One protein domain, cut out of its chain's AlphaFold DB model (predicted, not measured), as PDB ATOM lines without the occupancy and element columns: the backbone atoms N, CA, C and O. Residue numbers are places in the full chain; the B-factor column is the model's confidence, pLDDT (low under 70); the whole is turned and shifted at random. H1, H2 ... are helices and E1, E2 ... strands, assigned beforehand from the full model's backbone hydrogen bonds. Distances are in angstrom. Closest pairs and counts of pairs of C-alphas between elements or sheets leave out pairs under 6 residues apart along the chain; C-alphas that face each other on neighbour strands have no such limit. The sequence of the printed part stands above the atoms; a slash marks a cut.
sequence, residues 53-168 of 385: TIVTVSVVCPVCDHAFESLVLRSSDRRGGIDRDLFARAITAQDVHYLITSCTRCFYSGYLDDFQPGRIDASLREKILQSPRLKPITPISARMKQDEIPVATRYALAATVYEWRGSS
ATOM      1  N   THR A  53     112.661  40.439 239.067       76.25
ATOM      2  CA  THR A  53     112.429  41.557 238.153       76.25
ATOM      3  C   THR A  53     112.104  42.791 238.977       76.25
ATOM      4  O   THR A  53     111.008  42.909 239.535       76.25
ATOM      5  N   ILE A  54     113.060  43.717 239.043       85.31
ATOM      6  CA  ILE A  54     112.832  45.054 239.587       85.31
ATOM      7  C   ILE A  54     112.072  45.854 238.535       85.31
ATOM      8  O   ILE A  54     112.520  45.993 237.397       85.31
ATOM      9  N   VAL A  55     110.925  46.394 238.925       88.81
ATOM     10  CA  VAL A  55     110.134  47.299 238.096       88.81
ATOM     11  C   VAL A  55     110.006  48.651 238.761       88.81
ATOM     12  O   VAL A  55     110.040  48.769 239.987       88.81
ATOM     13  N   THR A  56     109.771  49.654 237.933       92.62
ATOM     14  CA  THR A  56     109.380  50.975 238.393       92.62
ATOM     15  C   THR A  56     107.858  51.083 238.450       92.62
ATOM     16  O   THR A  56     107.160  50.600 237.557       92.62
ATOM     17  N   VAL A  57     107.339  51.713 239.502       93.94
ATOM     18  CA  VAL A  57     105.915  52.011 239.688       93.94
ATOM     19  C   VAL A  57     105.765  53.492 240.009       93.94
ATOM     20  O   VAL A  57     106.447  54.003 240.895       93.94
ATOM     21  N   SER A  58     104.868  54.181 239.309       95.44
ATOM     22  CA  SER A  58     104.545  55.579 239.601       95.44
ATOM     23  C   SER A  58     103.749  55.688 240.899       95.44
ATOM     24  O   SER A  58     102.753  54.990 241.084       95.44
ATOM     25  N   VAL A  59     104.175  56.583 241.786       95.69
ATOM     26  CA  VAL A  59     103.568  56.812 243.099       95.69
ATOM     27  C   VAL A  59     103.290  58.300 243.268       95.69
ATOM     28  O   VAL A  59     104.136  59.141 242.971       95.69
ATOM     29  N   VAL A  60     102.107  58.635 243.783       96.38
ATOM     30  CA  VAL A  60     101.779  59.992 244.238       96.38
ATOM     31  C   VAL A  60     101.770  59.976 245.758       96.38
ATOM     32  O   VAL A  60     101.089  59.159 246.371       96.38
ATOM     33  N   CYS A  61     102.560  60.849 246.382       96.69
ATOM     34  CA  CYS A  61     102.632  60.916 247.835       96.69
ATOM     35  C   CYS A  61     101.299  61.420 248.424       96.69
ATOM     36  O   CYS A  61     100.975  62.586 248.208       96.69
ATOM     37  N   PRO A  62     100.587  60.636 249.255       96.69
ATOM     38  CA  PRO A  62      99.312  61.059 249.855       96.69
ATOM     39  C   PRO A  62      99.444  62.196 250.890       96.69
ATOM     40  O   PRO A  62      98.445  62.701 251.396       96.69
ATOM     41  N   VAL A  63     100.671  62.594 251.245       97.06
ATOM     42  CA  VAL A  63     100.931  63.691 252.190       97.06
ATOM     43  C   VAL A  63     101.113  65.024 251.471       97.06
ATOM     44  O   VAL A  63     100.562  66.029 251.910       97.06
ATOM     45  N   CYS A  64     101.907  65.063 250.400       95.75
ATOM     46  CA  CYS A  64     102.345  66.316 249.765       95.75
ATOM     47  C   CYS A  64     102.119  66.367 248.249       95.75
ATOM     48  O   CYS A  64     102.661  67.254 247.585       95.75
ATOM     49  N   ASP A  65     101.401  65.380 247.708       95.62
ATOM     50  CA  ASP A  65     101.015  65.242 246.299       95.62
ATOM     51  C   ASP A  65     102.194  65.185 245.315       95.62
ATOM     52  O   ASP A  65     102.036  65.282 244.100       95.62
ATOM     53  N   HIS A  66     103.413  64.997 245.828       95.19
ATOM     54  CA  HIS A  66     104.597  64.833 245.002       95.19
ATOM     55  C   HIS A  66     104.545  63.487 244.275       95.19
ATOM     56  O   HIS A  66     104.497  62.437 244.921       95.19
ATOM     57  N   ALA A  67     104.566  63.532 242.944       95.25
ATOM     58  CA  ALA A  67     104.688  62.358 242.092       95.25
ATOM     59  C   ALA A  67     106.161  61.957 241.935       95.25
ATOM     60  O   ALA A  67     107.010  62.806 241.661       95.25
ATOM     61  N   PHE A  68     106.452  60.671 242.104       94.81
ATOM     62  CA  PHE A  68     107.788  60.098 241.959       94.81
ATOM     63  C   PHE A  68     107.704  58.620 241.557       94.81
ATOM     64  O   PHE A  68     106.634  58.010 241.544       94.81
ATOM     65  N   GLU A  69     108.845  58.040 241.213       94.69
ATOM     66  CA  GLU A  69     108.963  56.638 240.823       94.69
ATOM     67  C   GLU A  69     109.473  55.794 241.992       94.69
ATOM     68  O   GLU A  69     110.494  56.129 242.591       94.69
ATOM     69  N   SER A  70     108.786  54.691 242.304       93.56
ATOM     70  CA  SER A  70     109.240  53.682 243.264       93.56
ATOM     71  C   SER A  70     109.779  52.437 242.570       93.56
ATOM     72  O   SER A  70     109.314  52.079 241.494       93.56
ATOM     73  N   LEU A  71     110.721  51.744 243.209       91.31
ATOM     74  CA  LEU A  71     111.243  50.457 242.743       91.31
ATOM     75  C   LEU A  71     110.600  49.323 243.535       91.31
ATOM     76  O   LEU A  71     110.588  49.358 244.763       91.31
ATOM     77  N   VAL A  72     110.073  48.327 242.828       86.44
ATOM     78  CA  VAL A  72     109.368  47.184 243.416       86.44
ATOM     79  C   VAL A  72     109.919  45.904 242.817       86.44
ATOM     80  O   VAL A  72     110.119  45.807 241.605       86.44
ATOM     81  N   LEU A  73     110.126  44.898 243.658       85.81
ATOM     82  CA  LEU A  73     110.492  43.565 243.209       85.81
ATOM     83  C   LEU A  73     109.214  42.763 242.900       85.81
ATOM     84  O   LEU A  73     108.424  42.491 243.800       85.81
ATOM     85  N   ARG A  74     108.974  42.420 241.625       75.44
ATOM     86  CA  ARG A  74     107.751  41.694 241.202       75.44
ATOM     87  C   ARG A  74     107.775  40.208 241.532       75.44
ATOM     88  O   ARG A  74     106.728  39.611 241.757       75.44
ATOM     89  N   SER A  75     108.956  39.618 241.514       69.38
ATOM     90  CA  SER A  75     109.192  38.226 241.858       69.38
ATOM     91  C   SER A  75     110.473  38.178 242.665       69.38
ATOM     92  O   SER A  75     111.503  38.669 242.208       69.38
ATOM     93  N   SER A  76     110.410  37.607 243.860       67.56
ATOM     94  CA  SER A  76     111.614  37.251 244.589       67.56
ATOM     95  C   SER A  76     111.929  35.789 244.386       67.56
ATOM     96  O   SER A  76     111.043  34.930 244.385       67.56
ATOM     97  N   ASP A  77     113.206  35.499 244.174       73.75
ATOM     98  CA  ASP A  77     113.673  34.132 244.242       73.75
ATOM     99  C   ASP A  77     114.125  33.838 245.672       73.75
ATOM    100  O   ASP A  77     114.762  34.666 246.309       73.75
ATOM    101  N   ARG A  78     113.767  32.663 246.194       80.81
ATOM    102  CA  ARG A  78     114.208  32.184 247.518       80.81
ATOM    103  C   ARG A  78     115.326  31.151 247.392       80.81
ATOM    104  O   ARG A  78     115.473  30.265 248.229       80.81
ATOM    105  N   ARG A  79     116.061  31.181 246.275       83.12
ATOM    106  CA  ARG A  79     117.021  30.124 245.918       83.12
ATOM    107  C   ARG A  79     118.276  30.160 246.781       83.12
ATOM    108  O   ARG A  79     118.968  29.152 246.855       83.12
ATOM    109  N   GLY A  80     118.551  31.283 247.445       85.19
ATOM    110  CA  GLY A  80     119.624  31.386 248.428       85.19
ATOM    111  C   GLY A  80     119.311  30.668 249.744       85.19
ATOM    112  O   GLY A  80     120.180  30.609 250.606       85.19
ATOM    113  N   GLY A  81     118.096  30.133 249.908       90.12
ATOM    114  CA  GLY A  81     117.654  29.464 251.126       90.12
ATOM    115  C   GLY A  81     116.872  30.373 252.072       90.12
ATOM    116  O   GLY A  81     116.456  31.472 251.711       90.12
ATOM    117  N   ILE A  82     116.635  29.884 253.283       92.25
ATOM    118  CA  ILE A  82     115.949  30.600 254.358       92.25
ATOM    119  C   ILE A  82     116.811  30.476 255.615       92.25
ATOM    120  O   ILE A  82     117.147  29.362 256.023       92.25
ATOM    121  N   ASP A  83     117.191  31.614 256.194       94.75
ATOM    122  CA  ASP A  83     117.926  31.669 257.458       94.75
ATOM    123  C   ASP A  83     117.032  31.236 258.634       94.75
ATOM    124  O   ASP A  83     115.799  31.257 258.551       94.75
ATOM    125  N   ARG A  84     117.649  30.909 259.776       93.62
ATOM    126  CA  ARG A  84     116.925  30.500 260.991       93.62
ATOM    127  C   ARG A  84     115.992  31.572 261.532       93.62
ATOM    128  O   ARG A  84     115.026  31.232 262.191       93.62
ATOM    129  N   ASP A  85     116.182  32.840 261.200       95.25
ATOM    130  CA  ASP A  85     115.245  33.910 261.539       95.25
ATOM    131  C   ASP A  85     114.209  34.185 260.442       95.25
ATOM    132  O   ASP A  85     113.642  35.268 260.393       95.25
ATOM    133  N   LEU A  86     113.925  33.215 259.568       95.25
ATOM    134  CA  LEU A  86     112.962  33.312 258.461       95.25
ATOM    135  C   LEU A  86     113.343  34.322 257.373       95.25
ATOM    136  O   LEU A  86     112.518  34.642 256.508       95.25
ATOM    137  N   PHE A  87     114.588  34.799 257.365       95.25
ATOM    138  CA  PHE A  87     115.061  35.656 256.296       95.25
ATOM    139  C   PHE A  87     115.278  34.840 255.014       95.25
ATOM    140  O   PHE A  87     116.222  34.059 254.891       95.25
ATOM    141  N   ALA A  88     114.374  35.009 254.046       91.94
ATOM    142  CA  ALA A  88     114.471  34.356 252.748       91.94
ATOM    143  C   ALA A  88     115.536  35.032 251.873       91.94
ATOM    144  O   ALA A  88     115.437  36.218 251.554       91.94
ATOM    145  N   ARG A  89     116.526  34.252 251.451       89.06
ATOM    146  CA  ARG A  89     117.693  34.681 250.685       89.06
ATOM    147  C   ARG A  89     117.426  34.592 249.187       89.06
ATOM    148  O   ARG A  89     117.110  33.518 248.664       89.06
ATOM    149  N   ALA A  90     117.642  35.699 248.488       87.00
ATOM    150  CA  ALA A  90     117.689  35.721 247.034       87.00
ATOM    151  C   ALA A  90     119.116  35.463 246.537       87.00
ATOM    152  O   ALA A  90     120.092  35.829 247.192       87.00
ATOM    153  N   ILE A  91     119.248  34.846 245.359       80.25
ATOM    154  CA  ILE A  91     120.525  34.879 244.615       80.25
ATOM    155  C   ILE A  91     120.641  36.139 243.748       80.25
ATOM    156  O   ILE A  91     121.690  36.399 243.160       80.25
ATOM    157  N   THR A  92     119.546  36.893 243.630       81.06
ATOM    158  CA  THR A  92     119.469  38.160 242.903       81.06
ATOM    159  C   THR A  92     119.188  39.317 243.865       81.06
ATOM    160  O   THR A  92     119.736  39.348 244.964       81.06
ATOM    161  N   ALA A  93     118.381  40.295 243.455       85.81
ATOM    162  CA  ALA A  93     118.047  41.447 244.278       85.81
ATOM    163  C   ALA A  93     117.292  41.004 245.539       85.81
ATOM    164  O   ALA A  93     116.285  40.304 245.449       85.81
ATOM    165  N   GLN A  94     117.777  41.427 246.703       89.00
ATOM    166  CA  GLN A  94     117.210  41.019 247.979       89.00
ATOM    167  C   GLN A  94     116.001  41.892 248.355       89.00
ATOM    168  O   GLN A  94     116.088  43.119 248.408       89.00
ATOM    169  N   ASP A  95     114.869  41.253 248.662       89.88
ATOM    170  CA  ASP A  95     113.562  41.903 248.840       89.88
ATOM    171  C   ASP A  95     113.591  43.066 249.829       89.88
ATOM    172  O   ASP A  95     113.009  44.117 249.562       89.88
ATOM    173  N   VAL A  96     114.284  42.896 250.962       93.00
ATOM    174  CA  VAL A  96     114.288  43.859 252.075       93.00
ATOM    175  C   VAL A  96     114.793  45.244 251.672       93.00
ATOM    176  O   VAL A  96     114.398  46.227 252.299       93.00
ATOM    177  N   HIS A  97     115.576  45.357 250.593       93.62
ATOM    178  CA  HIS A  97     116.038  46.635 250.045       93.62
ATOM    179  C   HIS A  97     114.973  47.382 249.226       93.62
ATOM    180  O   HIS A  97     115.135  48.570 248.948       93.62
ATOM    181  N   TYR A  98     113.865  46.734 248.865       93.00
ATOM    182  CA  TYR A  98     112.811  47.290 248.000       93.00
ATOM    183  C   TYR A  98     111.443  47.371 248.686       93.00
ATOM    184  O   TYR A  98     110.466  47.773 248.062       93.00
ATOM    185  N   LEU A  99     111.354  47.011 249.970       94.06
ATOM    186  CA  LEU A  99     110.082  46.999 250.696       94.06
ATOM    187  C   LEU A  99     109.567  48.392 251.073       94.06
ATOM    188  O   LEU A  99     108.354  48.586 251.145       94.06
ATOM    189  N   ILE A 100     110.468  49.339 251.351       97.31
ATOM    190  CA  ILE A 100     110.104  50.676 251.829       97.31
ATOM    191  C   ILE A 100     110.265  51.704 250.715       97.31
ATOM    192  O   ILE A 100     111.349  51.866 250.147       97.31
ATOM    193  N   THR A 101     109.186  52.430 250.461       97.00
ATOM    194  CA  THR A 101     109.114  53.571 249.552       97.00
ATOM    195  C   THR A 101     109.167  54.861 250.366       97.00
ATOM    196  O   THR A 101     108.491  54.974 251.388       97.00
ATOM    197  N   SER A 102     109.932  55.849 249.903       97.44
ATOM    198  CA  SER A 102     110.120  57.134 250.583       97.44
ATOM    199  C   SER A 102     109.871  58.312 249.648       97.44
ATOM    200  O   SER A 102     110.494  58.435 248.596       97.44
ATOM    201  N   CYS A 103     109.000  59.235 250.052       96.94
ATOM    202  CA  CYS A 103     108.819  60.495 249.342       96.94
ATOM    203  C   CYS A 103     110.060  61.386 249.512       96.94
ATOM    204  O   CYS A 103     110.427  61.746 250.629       96.94
ATOM    205  N   THR A 104     110.659  61.823 248.405       95.56
ATOM    206  CA  THR A 104     111.860  62.679 248.396       95.56
ATOM    207  C   THR A 104     111.604  64.138 248.779       95.56
ATOM    208  O   THR A 104     112.550  64.912 248.910       95.56
ATOM    209  N   ARG A 105     110.332  64.519 248.969       94.94
ATOM    210  CA  ARG A 105     109.917  65.886 249.317       94.94
ATOM    211  C   ARG A 105     109.537  66.051 250.786       94.94
ATOM    212  O   ARG A 105     110.020  66.975 251.425       94.94
ATOM    213  N   CYS A 106     108.652  65.199 251.304       95.62
ATOM    214  CA  CYS A 106     108.146  65.296 252.685       95.62
ATOM    215  C   CYS A 106     108.632  64.168 253.604       95.62
ATOM    216  O   CYS A 106     108.199  64.083 254.747       95.62
ATOM    217  N   PHE A 107     109.481  63.269 253.095       97.56
ATOM    218  CA  PHE A 107     110.076  62.147 253.830       97.56
ATOM    219  C   PHE A 107     109.091  61.095 254.365       97.56
ATOM    220  O   PHE A 107     109.518  60.137 255.015       97.56
ATOM    221  N   TYR A 108     107.796  61.201 254.041       97.75
ATOM    222  CA  TYR A 108     106.834  60.131 254.293       97.75
ATOM    223  C   TYR A 108     107.341  58.818 253.701       97.75
ATOM    224  O   TYR A 108     107.638  58.749 252.505       97.75
ATOM    225  N   SER A 109     107.462  57.804 254.554       98.00
ATOM    226  CA  SER A 109     108.043  56.516 254.203       98.00
ATOM    227  C   SER A 109     107.216  55.379 254.787       98.00
ATOM    228  O   SER A 109     106.727  55.480 255.912       98.00
ATOM    229  N   GLY A 110     107.061  54.301 254.025       97.62
ATOM    230  CA  GLY A 110     106.253  53.140 254.395       97.62
ATOM    231  C   GLY A 110     106.296  52.062 253.316       97.62
ATOM    232  O   GLY A 110     107.039  52.190 252.339       97.62
ATOM    233  N   TYR A 111     105.502  51.004 253.477       96.75
ATOM    234  CA  TYR A 111     105.305  50.044 252.389       96.75
ATOM    235  C   TYR A 111     104.537  50.711 251.246       96.75
ATOM    236  O   TYR A 111     103.828  51.694 251.455       96.75
ATOM    237  N   LEU A 112     104.623  50.164 250.033       94.81
ATOM    238  CA  LEU A 112     103.921  50.731 248.876       94.81
ATOM    239  C   LEU A 112     102.406  50.892 249.118       94.81
ATOM    240  O   LEU A 112     101.814  51.896 248.725       94.81
ATOM    241  N   ASP A 113     101.789  49.956 249.840       94.19
ATOM    242  CA  ASP A 113     100.367  50.009 250.209       94.19
ATOM    243  C   ASP A 113     100.009  51.173 251.152       94.19
ATOM    244  O   ASP A 113      98.846  51.580 251.222       94.19
ATOM    245  N   ASP A 114     100.990  51.739 251.862       95.94
ATOM    246  CA  ASP A 114     100.808  52.924 252.705       95.94
ATOM    247  C   ASP A 114     100.687  54.219 251.886       95.94
ATOM    248  O   ASP A 114     100.304  55.253 252.438       95.94
ATOM    249  N   PHE A 115     100.980  54.178 250.581       95.88
ATOM    250  CA  PHE A 115     100.784  55.298 249.655       95.88
ATOM    251  C   PHE A 115      99.385  55.319 249.025       95.88
ATOM    252  O   PHE A 115      99.062  56.246 248.284       95.88
ATOM    253  N   GLN A 116      98.536  54.333 249.327       93.50
ATOM    254  CA  GLN A 116      97.158  54.310 248.840       93.50
ATOM    255  C   GLN A 116      96.308  55.427 249.480       93.50
ATOM    256  O   GLN A 116      96.523  55.781 250.648       93.50
ATOM    257  N   PRO A 117      95.303  55.967 248.764       87.19
ATOM    258  CA  PRO A 117      94.375  56.949 249.322       87.19
ATOM    259  C   PRO A 117      93.672  56.444 250.592       87.19
ATOM    260  O   PRO A 117      93.408  55.252 250.749       87.19
ATOM    261  N   GLY A 118      93.366  57.355 251.521       86.19
ATOM    262  CA  GLY A 118      92.659  57.033 252.769       86.19
ATOM    263  C   GLY A 118      93.508  56.337 253.842       86.19
ATOM    264  O   GLY A 118      93.002  56.013 254.913       86.19
ATOM    265  N   ARG A 119      94.806  56.113 253.596       87.75
ATOM    266  CA  ARG A 119      95.730  55.556 254.599       87.75
ATOM    267  C   ARG A 119      96.219  56.581 255.622       87.75
ATOM    268  O   ARG A 119      96.711  56.165 256.671       87.75
ATOM    269  N   ILE A 120      96.091  57.871 255.332       92.12
ATOM    270  CA  ILE A 120      96.615  58.966 256.151       92.12
ATOM    271  C   ILE A 120      95.460  59.865 256.576       92.12
ATOM    272  O   ILE A 120      94.750  60.399 255.725       92.12
ATOM    273  N   ASP A 121      95.288  60.033 257.885       93.25
ATOM    274  CA  ASP A 121      94.363  61.013 258.451       93.25
ATOM    275  C   ASP A 121      94.985  62.422 258.515       93.25
ATOM    276  O   ASP A 121      96.192  62.615 258.333       93.25
ATOM    277  N   ALA A 122      94.148  63.430 258.769       94.06
ATOM    278  CA  ALA A 122      94.576  64.827 258.794       94.06
ATOM    279  C   ALA A 122      95.647  65.111 259.863       94.06
ATOM    280  O   ALA A 122      96.575  65.877 259.599       94.06
ATOM    281  N   SER A 123      95.556  64.465 261.031       94.69
ATOM    282  CA  SER A 123      96.490  64.674 262.143       94.69
ATOM    283  C   SER A 123      97.878  64.130 261.808       94.69
ATOM    284  O   SER A 123      98.884  64.823 261.978       94.69
ATOM    285  N   LEU A 124      97.948  62.920 261.250       95.94
ATOM    286  CA  LEU A 124      99.202  62.330 260.795       95.94
ATOM    287  C   LEU A 124      99.811  63.141 259.646       95.94
ATOM    288  O   LEU A 124     101.017  63.395 259.657       95.94
ATOM    289  N   ARG A 125      98.992  63.580 258.677       96.50
ATOM    290  CA  ARG A 125      99.445  64.423 257.560       96.50
ATOM    291  C   ARG A 125     100.085  65.715 258.063       96.50
ATOM    292  O   ARG A 125     101.179  66.061 257.623       96.50
ATOM    293  N   GLU A 126      99.420  66.407 258.985       96.12
ATOM    294  CA  GLU A 126      99.932  67.634 259.593       96.12
ATOM    295  C   GLU A 126     101.259  67.386 260.317       96.12
ATOM    296  O   GLU A 126     102.252  68.072 260.063       96.12
ATOM    297  N   LYS A 127     101.312  66.335 261.142       96.75
ATOM    298  CA  LYS A 127     102.515  65.965 261.888       96.75
ATOM    299  C   LYS A 127     103.703  65.659 260.972       96.75
ATOM    300  O   LYS A 127     104.813  66.084 261.277       96.75
ATOM    301  N   ILE A 128     103.487  64.970 259.848       97.00
ATOM    302  CA  ILE A 128     104.535  64.686 258.850       97.00
ATOM    303  C   ILE A 128     105.082  65.972 258.225       97.00
ATOM    304  O   ILE A 128     106.291  66.096 258.053       97.00
ATOM    305  N   LEU A 129     104.213  66.928 257.894       96.19
ATOM    306  CA  LEU A 129     104.617  68.164 257.223       96.19
ATOM    307  C   LEU A 129     105.334  69.153 258.150       96.19
ATOM    308  O   LEU A 129     106.161  69.929 257.677       96.19
ATOM    309  N   GLN A 130     105.008  69.151 259.443       94.69
ATOM    310  CA  GLN A 130     105.466  70.183 260.380       94.69
ATOM    311  C   GLN A 130     106.559  69.711 261.349       94.69
ATOM    312  O   GLN A 130     107.336  70.525 261.845       94.69
ATOM    313  N   SER A 131     106.625  68.415 261.667       94.81
ATOM    314  CA  SER A 131     107.483  67.936 262.753       94.81
ATOM    315  C   SER A 131     108.964  67.901 262.355       94.81
ATOM    316  O   SER A 131     109.344  67.150 261.454       94.81
ATOM    317  N   PRO A 132     109.862  68.584 263.094       89.88
ATOM    318  CA  PRO A 132     111.298  68.552 262.825       89.88
ATOM    319  C   PRO A 132     111.943  67.203 263.177       89.88
ATOM    320  O   PRO A 132     113.134  67.024 262.925       89.88
ATOM    321  N   ARG A 133     111.191  66.274 263.785       92.12
ATOM    322  CA  ARG A 133     111.655  64.919 264.105       92.12
ATOM    323  C   ARG A 133     111.651  63.988 262.889       92.12
ATOM    324  O   ARG A 133     112.377  63.003 262.909       92.12
ATOM    325  N   LEU A 134     110.887  64.287 261.832       95.69
ATOM    326  CA  LEU A 134     110.956  63.516 260.589       95.69
ATOM    327  C   LEU A 134     112.074  64.078 259.713       95.69
ATOM    328  O   LEU A 134     111.852  64.925 258.849       95.69
ATOM    329  N   LYS A 135     113.300  63.627 259.970       93.50
ATOM    330  CA  LYS A 135     114.483  64.007 259.196       93.50
ATOM    331  C   LYS A 135     115.234  62.763 258.749       93.50
ATOM    332  O   LYS A 135     115.370  61.825 259.534       93.50
ATOM    333  N   PRO A 136     115.721  62.735 257.503       95.19
ATOM    334  CA  PRO A 136     116.467  61.595 257.020       95.19
ATOM    335  C   PRO A 136     117.863  61.574 257.658       95.19
ATOM    336  O   PRO A 136     118.498  62.618 257.802       95.19
ATOM    337  N   ILE A 137     118.347  60.382 258.023       94.12
ATOM    338  CA  ILE A 137     119.699  60.195 258.582       94.12
ATOM    339  C   ILE A 137     120.757  60.590 257.541       94.12
ATOM    340  O   ILE A 137     121.756  61.226 257.866       94.12
ATOM    341  N   THR A 138     120.512  60.259 256.271       92.88
ATOM    342  CA  THR A 138     121.293  60.744 255.126       92.88
ATOM    343  C   THR A 138     120.481  61.773 254.340       92.88
ATOM    344  O   THR A 138     119.346  61.462 253.988       92.88
ATOM    345  N   PRO A 139     121.018  62.965 254.016       93.44
ATOM    346  CA  PRO A 139     120.276  64.003 253.302       93.44
ATOM    347  C   PRO A 139     119.578  63.498 252.033       93.44
ATOM    348  O   PRO A 139     120.204  62.867 251.182       93.44
ATOM    349  N   ILE A 140     118.283  63.813 251.902       92.88
ATOM    350  CA  ILE A 140     117.482  63.477 250.722       92.88
ATOM    351  C   ILE A 140     117.238  64.725 249.871       92.88
ATOM    352  O   ILE A 140     116.806  65.750 250.392       92.88
ATOM    353  N   SER A 141     117.481  64.638 248.561       90.06
ATOM    354  CA  SER A 141     117.115  65.675 247.595       90.06
ATOM    355  C   SER A 141     115.890  65.243 246.793       90.06
ATOM    356  O   SER A 141     115.696  64.057 246.529       90.06
ATOM    357  N   ALA A 142     115.090  66.215 246.347       84.06
ATOM    358  CA  ALA A 142     113.855  65.961 245.602       84.06
ATOM    359  C   ALA A 142     114.065  65.200 244.277       84.06
ATOM    360  O   ALA A 142     113.123  64.605 243.765       84.06
ATOM    361  N   ARG A 143     115.283  65.225 243.714       87.19
ATOM    362  CA  ARG A 143     115.615  64.592 242.427       87.19
ATOM    363  C   ARG A 143     116.119  63.157 242.558       87.19
ATOM    364  O   ARG A 143     116.310  62.515 241.530       87.19
ATOM    365  N   MET A 144     116.372  62.684 243.779       92.00
ATOM    366  CA  MET A 144     116.906  61.339 243.964       92.00
ATOM    367  C   MET A 144     115.895  60.261 243.585       92.00
ATOM    368  O   MET A 144     114.694  60.387 243.824       92.00
ATOM    369  N   LYS A 145     116.402  59.172 243.020       91.88
ATOM    370  CA  LYS A 145     115.659  57.935 242.782       91.88
ATOM    371  C   LYS A 145     115.627  57.089 244.051       91.88
ATOM    372  O   LYS A 145     116.452  57.258 244.945       91.88
ATOM    373  N   GLN A 146     114.685  56.151 244.145       92.25
ATOM    374  CA  GLN A 146     114.562  55.320 245.353       92.25
ATOM    375  C   GLN A 146     115.802  54.471 245.654       92.25
ATOM    376  O   GLN A 146     116.107  54.264 246.826       92.25
ATOM    377  N   ASP A 147     116.509  53.977 244.635       89.12
ATOM    378  CA  ASP A 147     117.749  53.206 244.804       89.12
ATOM    379  C   ASP A 147     118.950  54.060 245.225       89.12
ATOM    380  O   ASP A 147     119.947  53.512 245.690       89.12
ATOM    381  N   GLU A 148     118.850  55.385 245.115       93.12
ATOM    382  CA  GLU A 148     119.862  56.326 245.603       93.12
ATOM    383  C   GLU A 148     119.656  56.670 247.087       93.12
ATOM    384  O   GLU A 148     120.591  57.115 247.751       93.12
ATOM    385  N   ILE A 149     118.455  56.442 247.640       95.06
ATOM    386  CA  ILE A 149     118.169  56.674 249.059       95.06
ATOM    387  C   ILE A 149     118.663  55.466 249.870       95.06
ATOM    388  O   ILE A 149     118.135  54.358 249.689       95.06
ATOM    389  N   PRO A 150     119.601  55.655 250.823       94.81
ATOM    390  CA  PRO A 150     120.090  54.561 251.652       94.81
ATOM    391  C   PRO A 150     118.947  53.818 252.338       94.81
ATOM    392  O   PRO A 150     118.023  54.431 252.881       94.81
ATOM    393  N   VAL A 151     119.015  52.489 252.331       95.50
ATOM    394  CA  VAL A 151     117.939  51.626 252.833       95.50
ATOM    395  C   VAL A 151     117.658  51.915 254.308       95.50
ATOM    396  O   VAL A 151     116.501  52.102 254.684       95.50
ATOM    397  N   ALA A 152     118.709  52.074 255.119       96.00
ATOM    398  CA  ALA A 152     118.590  52.466 256.523       96.00
ATOM    399  C   ALA A 152     117.830  53.793 256.712       96.00
ATOM    400  O   ALA A 152     116.992  53.898 257.603       96.00
ATOM    401  N   THR A 153     118.046  54.782 255.838       97.56
ATOM    402  CA  THR A 153     117.305  56.054 255.877       97.56
ATOM    403  C   THR A 153     115.816  55.835 255.602       97.56
ATOM    404  O   THR A 153     114.979  56.399 256.306       97.56
ATOM    405  N   ARG A 154     115.467  54.986 254.626       97.88
ATOM    406  CA  ARG A 154     114.065  54.669 254.307       97.88
ATOM    407  C   ARG A 154     113.359  53.980 255.477       97.88
ATOM    408  O   ARG A 154     112.276  54.411 255.874       97.88
ATOM    409  N   TYR A 155     113.988  52.966 256.078       98.56
ATOM    410  CA  TYR A 155     113.434  52.281 257.251       98.56
ATOM    411  C   TYR A 155     113.333  53.188 258.484       98.56
ATOM    412  O   TYR A 155     112.314  53.143 259.168       98.56
ATOM    413  N   ALA A 156     114.322  54.049 258.747       98.38
ATOM    414  CA  ALA A 156     114.287  54.980 259.879       98.38
ATOM    415  C   ALA A 156     113.122  55.981 259.786       98.38
ATOM    416  O   ALA A 156     112.396  56.211 260.760       98.38
ATOM    417  N   LEU A 157     112.901  56.539 258.592       98.50
ATOM    418  CA  LEU A 157     111.749  57.397 258.324       98.50
ATOM    419  C   LEU A 157     110.435  56.623 258.498       98.50
ATOM    420  O   LEU A 157     109.514  57.117 259.149       98.50
ATOM    421  N   ALA A 158     110.356  55.394 257.977       98.50
ATOM    422  CA  ALA A 158     109.167  54.555 258.111       98.50
ATOM    423  C   ALA A 158     108.869  54.197 259.574       98.50
ATOM    424  O   ALA A 158     107.717  54.264 259.996       98.50
ATOM    425  N   ALA A 159     109.890  53.886 260.376       98.50
ATOM    426  CA  ALA A 159     109.737  53.592 261.799       98.50
ATOM    427  C   ALA A 159     109.132  54.782 262.559       98.50
ATOM    428  O   ALA A 159     108.194  54.600 263.338       98.50
ATOM    429  N   THR A 160     109.593  56.000 262.253       98.19
ATOM    430  CA  THR A 160     109.054  57.248 262.820       98.19
ATOM    431  C   THR A 160     107.584  57.451 262.439       98.19
ATOM    432  O   THR A 160     106.741  57.746 263.287       98.19
ATOM    433  N   VAL A 161     107.242  57.244 261.164       98.12
ATOM    434  CA  VAL A 161     105.859  57.350 260.670       98.12
ATOM    435  C   VAL A 161     104.948  56.313 261.333       98.12
ATOM    436  O   VAL A 161     103.834  56.640 261.742       98.12
ATOM    437  N   TYR A 162     105.414  55.071 261.481       97.81
ATOM    438  CA  TYR A 162     104.653  53.980 262.095       97.81
ATOM    439  C   TYR A 162     104.388  54.220 263.580       97.81
ATOM    440  O   TYR A 162     103.318  53.874 264.081       97.81
ATOM    441  N   GLU A 163     105.339  54.831 264.281       97.19
ATOM    442  CA  GLU A 163     105.133  55.289 265.649       97.19
ATOM    443  C   GLU A 163     104.046  56.368 265.715       97.19
ATOM    444  O   GLU A 163     103.113  56.254 266.505       97.19
ATOM    445  N   TRP A 164     104.115  57.389 264.856       96.94
ATOM    446  CA  TRP A 164     103.158  58.501 264.873       96.94
ATOM    447  C   TRP A 164     101.745  58.106 264.487       96.94
ATOM    448  O   TRP A 164     100.799  58.679 265.018       96.94
ATOM    449  N   ARG A 165     101.612  57.128 263.593       94.88
ATOM    450  CA  ARG A 165     100.330  56.547 263.199       94.88
ATOM    451  C   ARG A 165      99.709  55.677 264.295       94.88
ATOM    452  O   ARG A 165      98.556  55.282 264.165       94.88
ATOM    453  N   GLY A 166     100.462  55.324 265.340       95.12
ATOM    454  CA  GLY A 166     100.010  54.356 266.337       95.12
ATOM    455  C   GLY A 166      99.841  52.951 265.750       95.12
ATOM    456  O   GLY A 166      98.927  52.226 266.139       95.12
ATOM    457  N   SER A 167     100.692  52.566 264.789       96.06
ATOM    458  CA  SER A 167     100.655  51.234 264.177       96.06
ATOM    459  C   SER A 167     100.769  50.127 265.234       96.06
ATOM    460  O   SER A 167     101.458  50.292 266.245       96.06
ATOM    461  N   SER A 168     100.128  48.978 264.976       97.12
ATOM    462  CA  SER A 168     100.152  47.830 265.892       97.12
ATOM    463  C   SER A 168     101.576  47.376 266.210       97.12
ATOM    464  O   SER A 168     102.507  47.564 265.416       97.12
TER     465      SER A 168
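AT A GLANCE: This is residues 53 to 168 of the 385 residues of the protein "DUF2225 domain-containing protein" of Phycisphaerae bacterium (UniProt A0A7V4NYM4). A small hairpin, E3 and E4, makes the core, with the longest helix, H3, packed on one side of it and a longer two-stranded hairpin, E1 and E2, on the other, near it through E2 and E3. The long loop between E2 and E3 folds back on itself around residues 81 to 89 at one end of the longest axis, H2 lies at the other end, and a second long loop, residues 131 to 150, leads from H2 to H3. The printed part has 116 residues, with four named strands and three named helices in the order E1 E2 E3 E4 H1 H2 H3; there are two antiparallel sheets of two strands, E1 - E2 and E3 - E4. The class is mixed, helices and strands, though under half of the residues, 47 of 116, are in named elements. The whole is compact, with a radius of gyration of the C-alphas of 14.8 A and spans of 44 by 30 by 28 A.

HOW THE PARTS SIT: E1, residues 54 to 60, and E2, residues 67 to 73, form an antiparallel hairpin, with N 57 and O 70 within hydrogen-bond range at 2.8 A. E3, residues 100 to 102, comes closest to E2 at the C-alphas of Thr 101 and Ser 70, 6.3 A apart. E3 and E4, residues 109 to 111, form the second antiparallel hairpin, with N 101 and O 110 within hydrogen-bond range at 2.9 A. H1, residues 112 to 115, follows E4 by a tight link; its closest C-alpha to E3 is that of Leu 112, 6.0 A from that of Thr 101. H2, residues 122 to 130, is apart from H1. The closest C-alphas of E4 and H3, residues 151 to 164, are those of Ser 109 and Ala 158, 4.5 A apart. H2 and H3 are close but not clearly touching, with the C-alphas of Leu 124 and Trp 164 closest at 6.9 A, and run opposite ways at a steep tilt of 47 degrees. In H2 and H3 every O i to N i+4 pair is within hydrogen-bond range; H1 is too short for such a pair.

IN THESE COORDINATES: E1 begins at C-alpha 54, (112.832, 45.054, 239.587), and is 19.2 A long; E2 is 19.7 A long. E3 has three residues and begins at C-alpha 100, (110.104, 50.676, 251.829); E4 also has three. H1 has four residues, and H2 is 12.2 A long. H3 is 20.3 A long and ends at C-alpha 164, (103.158, 58.501, 264.873).

THE WHOLE: The two C-alphas farthest apart are those of Arg 79 and Gln 130, 44.1 A. The printed part has no cut. The links E2 to E3, 26 residues, and H2 to H3, 20 residues, are long. The mean pLDDT of the printed part is 92.6, and residues 75 to 76 are under 70.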